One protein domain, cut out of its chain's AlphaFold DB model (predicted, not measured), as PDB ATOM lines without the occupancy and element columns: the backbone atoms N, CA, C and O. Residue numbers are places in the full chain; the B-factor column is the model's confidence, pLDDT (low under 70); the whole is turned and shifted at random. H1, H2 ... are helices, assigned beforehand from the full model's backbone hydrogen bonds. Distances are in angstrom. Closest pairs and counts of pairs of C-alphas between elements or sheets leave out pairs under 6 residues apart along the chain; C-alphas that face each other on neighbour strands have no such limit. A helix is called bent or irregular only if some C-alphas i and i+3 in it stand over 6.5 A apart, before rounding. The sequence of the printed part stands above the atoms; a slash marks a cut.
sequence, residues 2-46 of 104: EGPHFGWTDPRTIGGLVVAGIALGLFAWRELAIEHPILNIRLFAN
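This is residues 2 to 46 of the 104 residues of the protein "MFS transporter" of Streptomyces sp. SID10244 (UniProt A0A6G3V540). Picture one long helix, H1, as a lone shaft, with a loose hook of residues 2 to 10 at its first end and, at its other end, a loop that folds back to the short helix H2, which packs on residues 28 to 32 of H1. Much of the shaft is bare, and H1 makes most of the length. The printed part has 45 residues with two named helices, H1 then H2, and no named strand; the class is all helix. The whole is extended, with a radius of gyration of the C-alphas of 15.3 A, and is a rod spanning 44 by 19 by 13 A.

Start at residue 2 and go on to H1, residues 11 to 33; its residues 14 to 27 stand free, as do residues 4 to 12 and 33 to 38. Next comes H2, residues 41 to 45, which touches H1, with residues 28 to 32 of H1 alone. Look there for the closest C-alphas of the two helices, those of Leu 32 and Ile 41, 6.9 A apart. In H1 every O i to N i+4 pair is within hydrogen-bond range; in H2 0 of 1 is, while 2 of 2 O i to N i+3 pairs are.

Find C-alpha 11 at (19.988, 13.089, 152.859); from there H1 runs 32.4 A to C-alpha 33 at (14.780, -18.259, 159.105), and it is not bent. H2 runs from Ile 41 to C-alpha 45 at (-0.422, -12.522, 160.078), 7.8 A.

The two C-alphas farthest apart, those of Pro 4 and Glu 35, are 44.8 A apart. The printed part has no cut, and the link from H1 to H2, 7 residues, is short. In the B-factor column, residues 2 to 5 of the model have pLDDT under 70; the mean of the printed part is 87.4.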
ATOM      1  N   GLU A   2      15.861  17.296 165.600       62.53
ATOM      2  CA  GLU A   2      16.668  17.853 164.512       62.53
ATOM      3  C   GLU A   2      15.830  18.235 163.295       62.53
ATOM      4  O   GLU A   2      16.371  18.868 162.416       62.53
ATOM      5  N   GLY A   3      14.522  17.952 163.247       62.16
ATOM      6  CA  GLY A   3      13.656  18.292 162.101       62.16
ATOM      7  C   GLY A   3      13.739  19.748 161.592       62.16
ATOM      8  O   GLY A   3      13.678  19.956 160.383       62.16
ATOM      9  N   PRO A   4      13.904  20.766 162.464       61.91
ATOM     10  CA  PRO A   4      14.167  22.141 162.023       61.91
ATOM     11  C   PRO A   4      15.588  22.378 161.478       61.91
ATOM     12  O   PRO A   4      15.795  23.316 160.718       61.91
ATOM     13  N   HIS A   5      16.570  21.566 161.881       67.75
ATOM     14  CA  HIS A   5      17.977  21.664 161.462       67.75
ATOM     15  C   HIS A   5      18.290  20.777 160.241       67.75
ATOM     16  O   HIS A   5      19.070  21.162 159.374       67.75
ATOM     17  N   PHE A   6      17.659  19.606 160.171       73.31
ATOM     18  CA  PHE A   6      17.702  18.605 159.115       73.31
ATOM     19  C   PHE A   6      16.264  18.371 158.671       73.31
ATOM     20  O   PHE A   6      15.477  17.716 159.355       73.31
ATOM     21  N   GLY A   7      15.905  18.960 157.532       80.06
ATOM     22  CA  GLY A   7      14.572  18.803 156.968       80.06
ATOM     23  C   GLY A   7      14.239  17.337 156.678       80.06
ATOM     24  O   GLY A   7      15.105  16.463 156.601       80.06
ATOM     25  N   TRP A   8      12.959  17.063 156.452       83.19
ATOM     26  CA  TRP A   8      12.467  15.726 156.096       83.19
ATOM     27  C   TRP A   8      13.080  15.171 154.803       83.19
ATOM     28  O   TRP A   8      13.133  13.959 154.615       83.19
ATOM     29  N   THR A   9      13.566  16.057 153.932       86.81
ATOM     30  CA  THR A   9      14.255  15.723 152.681       86.81
ATOM     31  C   THR A   9      15.781  15.753 152.798       86.81
ATOM     32  O   THR A   9      16.462  15.582 151.790       86.81
ATOM     33  N   ASP A  10      16.340  16.006 153.989       89.50
ATOM     34  CA  ASP A  10      17.790  15.985 154.192       89.50
ATOM     35  C   ASP A  10      18.319  14.557 153.934       89.50
ATOM     36  O   ASP A  10      17.749  13.587 154.455       89.50
ATOM     37  N   PRO A  11      19.405  14.396 153.153       89.81
ATOM     38  CA  PRO A  11      19.988  13.089 152.859       89.81
ATOM     39  C   PRO A  11      20.331  12.263 154.101       89.81
ATOM     40  O   PRO A  11      20.285  11.036 154.042       89.81
ATOM     41  N   ARG A  12      20.639  12.900 155.237       88.19
ATOM     42  CA  ARG A  12      20.899  12.208 156.509       88.19
ATOM     43  C   ARG A  12      19.629  11.613 157.099       88.19
ATOM     44  O   ARG A  12      19.652  10.464 157.532       88.19
ATOM     45  N   THR A  13      18.523  12.357 157.069       90.44
ATOM     46  CA  THR A  13      17.207  11.887 157.523       90.44
ATOM     47  C   THR A  13      16.758  10.692 156.688       90.44
ATOM     48  O   THR A  13      16.422   9.638 157.226       90.44
ATOM     49  N   ILE A  14      16.816  10.833 155.361       92.75
ATOM     50  CA  ILE A  14      16.442   9.765 154.427       92.75
ATOM     51  C   ILE A  14      17.383   8.567 154.583       92.75
ATOM     52  O   ILE A  14      16.914   7.438 154.690       92.75
ATOM     53  N   GLY A  15      18.696   8.800 154.649       94.00
ATOM     54  CA  GLY A  15      19.690   7.749 154.855       94.00
ATOM     55  C   GLY A  15      19.439   6.964 156.142       94.00
ATOM     56  O   GLY A  15      19.444   5.735 156.118       94.00
ATOM     57  N   GLY A  16      19.126   7.654 157.242       92.69
ATOM     58  CA  GLY A  16      18.750   7.029 158.509       92.69
ATOM     59  C   GLY A  16      17.485   6.176 158.402       92.69
ATOM     60  O   GLY A  16      17.475   5.037 158.866       92.69
ATOM     61  N   LEU A  17      16.438   6.682 157.737       92.00
ATOM     62  CA  LEU A  17      15.199   5.929 157.501       92.00
ATOM     63  C   LEU A  17      15.430   4.682 156.637       92.00
ATOM     64  O   LEU A  17      14.885   3.620 156.935       92.00
ATOM     65  N   VAL A  18      16.263   4.786 155.600       96.25
ATOM     66  CA  VAL A  18      16.632   3.653 154.742       96.25
ATOM     67  C   VAL A  18      17.396   2.599 155.541       96.25
ATOM     68  O   VAL A  18      17.036   1.424 155.492       96.25
ATOM     69  N   VAL A  19      18.404   3.000 156.322       97.06
ATOM     70  CA  VAL A  19      19.174   2.079 157.175       97.06
ATOM     71  C   VAL A  19      18.267   1.391 158.195       97.06
ATOM     72  O   VAL A  19      18.351   0.173 158.355       97.06
ATOM     73  N   ALA A  20      17.361   2.133 158.836       95.25
ATOM     74  CA  ALA A  20      16.385   1.565 159.760       95.25
ATOM     75  C   ALA A  20      15.469   0.541 159.067       95.25
ATOM     76  O   ALA A  20      15.262  -0.552 159.592       95.25
ATOM     77  N   GLY A  21      14.971   0.853 157.865       96.69
ATOM     78  CA  GLY A  21      14.155  -0.063 157.066       96.69
ATOM     79  C   GLY A  21      14.894  -1.349 156.688       96.69
ATOM     80  O   GLY A  21      14.349  -2.440 156.853       96.69
ATOM     81  N   ILE A  22      16.152  -1.240 156.249       97.69
ATOM     82  CA  ILE A  22      17.004  -2.398 155.933       97.69
ATOM     83  C   ILE A  22      17.238  -3.251 157.182       97.69
ATOM     84  O   ILE A  22      17.090  -4.470 157.123       97.69
ATOM     85  N   ALA A  23      17.566  -2.630 158.317       96.69
ATOM     86  CA  ALA A  23      17.809  -3.338 159.570       96.69
ATOM     87  C   ALA A  23      16.561  -4.097 160.050       96.69
ATOM     88  O   ALA A  23      16.662  -5.268 160.414       96.69
ATOM     89  N   LEU A  24      15.380  -3.469 159.989       93.44
ATOM     90  CA  LEU A  24      14.108  -4.111 160.327       93.44
ATOM     91  C   LEU A  24      13.776  -5.265 159.376       93.44
ATOM     92  O   LEU A  24      13.360  -6.329 159.831       93.44
ATOM     93  N   GLY A  25      13.996  -5.087 158.071       94.00
ATOM     94  CA  GLY A  25      13.808  -6.149 157.083       94.00
ATOM     95  C   GLY A  25      14.737  -7.339 157.326       94.00
ATOM     96  O   GLY A  25      14.294  -8.487 157.292       94.00
ATOM     97  N   LEU A  26      16.010  -7.076 157.640       94.50
ATOM     98  CA  LEU A  26      16.993  -8.113 157.947       94.50
ATOM     99  C   LEU A  26      16.654  -8.849 159.247       94.50
ATOM    100  O   LEU A  26      16.743 -10.074 159.292       94.50
ATOM    101  N   PHE A  27      16.232  -8.118 160.282       91.62
ATOM    102  CA  PHE A  27      15.740  -8.698 161.530       91.62
ATOM    103  C   PHE A  27      14.540  -9.614 161.268       91.62
ATOM    104  O   PHE A  27      14.538 -10.763 161.704       91.62
ATOM    105  N   ALA A  28      13.568  -9.144 160.482       91.12
ATOM    106  CA  ALA A  28      12.387  -9.929 160.163       91.12
ATOM    107  C   ALA A  28      12.719 -11.200 159.374       91.12
ATOM    108  O   ALA A  28      12.208 -12.278 159.671       91.12
ATOM    109  N   TRP A  29      13.615 -11.094 158.393       93.00
ATOM    110  CA  TRP A  29      14.099 -12.248 157.643       93.00
ATOM    111  C   TRP A  29      14.834 -13.251 158.539       93.00
ATOM    112  O   TRP A  29      14.598 -14.453 158.428       93.00
ATOM    113  N   ARG A  30      15.685 -12.774 159.456       92.62
ATOM    114  CA  ARG A  30      16.418 -13.637 160.392       92.62
ATOM    115  C   ARG A  30      15.493 -14.381 161.348       92.62
ATOM    116  O   ARG A  30      15.645 -15.588 161.479       92.62
ATOM    117  N   GLU A  31      14.525 -13.707 161.956       90.00
ATOM    118  CA  GLU A  31      13.534 -14.351 162.835       90.00
ATOM    119  C   GLU A  31      12.651 -15.358 162.079       90.00
ATOM    120  O   GLU A  31      12.231 -16.361 162.642       90.00
ATOM    121  N   LEU A  32      12.395 -15.153 160.784       88.69
ATOM    122  CA  LEU A  32      11.671 -16.136 159.969       88.69
ATOM    123  C   LEU A  32      12.525 -17.351 159.567       88.69
ATOM    124  O   LEU A  32      11.956 -18.393 159.243       88.69
ATOM    125  N   ALA A  33      13.854 -17.218 159.549       89.25
ATOM    126  CA  ALA A  33      14.780 -18.259 159.105       89.25
ATOM    127  C   ALA A  33      15.373 -19.107 160.250       89.25
ATOM    128  O   ALA A  33      15.900 -20.184 159.986       89.25
ATOM    129  N   ILE A  34      15.325 -18.630 161.498       91.75
ATOM    130  CA  ILE A  34      15.873 -19.320 162.678       91.75
ATOM    131  C   ILE A  34      14.852 -20.326 163.239       91.75
ATOM    132  O   ILE A  34      13.658 -20.044 163.297       91.75
ATOM    133  N   GLU A  35      15.319 -21.496 163.688       84.06
ATOM    134  CA  GLU A  35      14.464 -22.574 164.228       84.06
ATOM    135  C   GLU A  35      13.807 -22.222 165.576       84.06
ATOM    136  O   GLU A  35      12.678 -22.633 165.849       84.06
ATOM    137  N   HIS A  36      14.488 -21.424 166.403       85.81
ATOM    138  CA  HIS A  36      13.997 -20.937 167.695       85.81
ATOM    139  C   HIS A  36      13.927 -19.401 167.716       85.81
ATOM    140  O   HIS A  36      14.792 -18.758 168.314       85.81
ATOM    141  N   PRO A  37      12.933 -18.799 167.035       86.12
ATOM    142  CA  PRO A  37      12.765 -17.353 167.001       86.12
ATOM    143  C   PRO A  37      12.369 -16.809 168.373       86.12
ATOM    144  O   PRO A  37      11.514 -17.379 169.056       86.12
ATOM    145  N   ILE A  38      12.958 -15.676 168.756       85.69
ATOM    146  CA  ILE A  38      12.588 -14.955 169.980       85.69
ATOM    147  C   ILE A  38      11.216 -14.304 169.782       85.69
ATOM    148  O   ILE A  38      10.406 -14.246 170.709       85.69
ATOM    149  N   LEU A  39      10.931 -13.847 168.559       83.25
ATOM    150  CA  LEU A  39       9.662 -13.252 168.183       83.25
ATOM    151  C   LEU A  39       9.093 -13.980 166.969       83.25
ATOM    152  O   LEU A  39       9.550 -13.815 165.842       83.25
ATOM    153  N   ASN A  40       8.013 -14.731 167.171       86.44
ATOM    154  CA  ASN A  40       7.326 -15.374 166.058       86.44
ATOM    155  C   ASN A  40       6.563 -14.337 165.213       86.44
ATOM    156  O   ASN A  40       5.395 -14.035 165.460       86.44
ATOM    157  N   ILE A  41       7.218 -13.817 164.174       85.44
ATOM    158  CA  ILE A  41       6.677 -12.792 163.266       85.44
ATOM    159  C   ILE A  41       5.395 -13.257 162.565       85.44
ATOM    160  O   ILE A  41       4.540 -12.441 162.219       85.44
ATOM    161  N   ARG A  42       5.189 -14.571 162.423       85.44
ATOM    162  CA  ARG A  42       3.980 -15.139 161.807       85.44
ATOM    163  C   ARG A  42       2.719 -14.830 162.621       85.44
ATOM    164  O   ARG A  42       1.628 -14.849 162.061       85.44
ATOM    165  N   LEU A  43       2.846 -14.474 163.906       86.31
ATOM    166  CA  LEU A  43       1.725 -14.009 164.729       86.31
ATOM    167  C   LEU A  43       1.102 -12.717 164.188       86.31
ATOM    168  O   LEU A  43      -0.113 -12.557 164.268       86.31
ATOM    169  N   PHE A  44       1.884 -11.838 163.555       86.31
ATOM    170  CA  PHE A  44       1.359 -10.625 162.920       86.31
ATOM    171  C   PHE A  44       0.485 -10.912 161.689       86.31
ATOM    172  O   PHE A  44      -0.297 -10.052 161.292       86.31
ATOM    173  N   ALA A  45       0.534 -12.120 161.114       87.19
ATOM    174  CA  ALA A  45      -0.422 -12.522 160.078       87.19
ATOM    175  C   ALA A  45      -1.840 -12.733 160.648       87.19
ATOM    176  O   ALA A  45      -2.831 -12.649 159.921       87.19
ATOM    177  N   ASN A  46      -1.969 -12.974 161.958       92.94
ATOM    178  CA  ASN A  46      -3.262 -13.036 162.621       92.94
ATOM    179  C   ASN A  46      -3.778 -11.616 162.886       92.94
ATOM    180  O   ASN A  46      -3.249 -10.893 163.730       92.94
TER     181      ASN A  46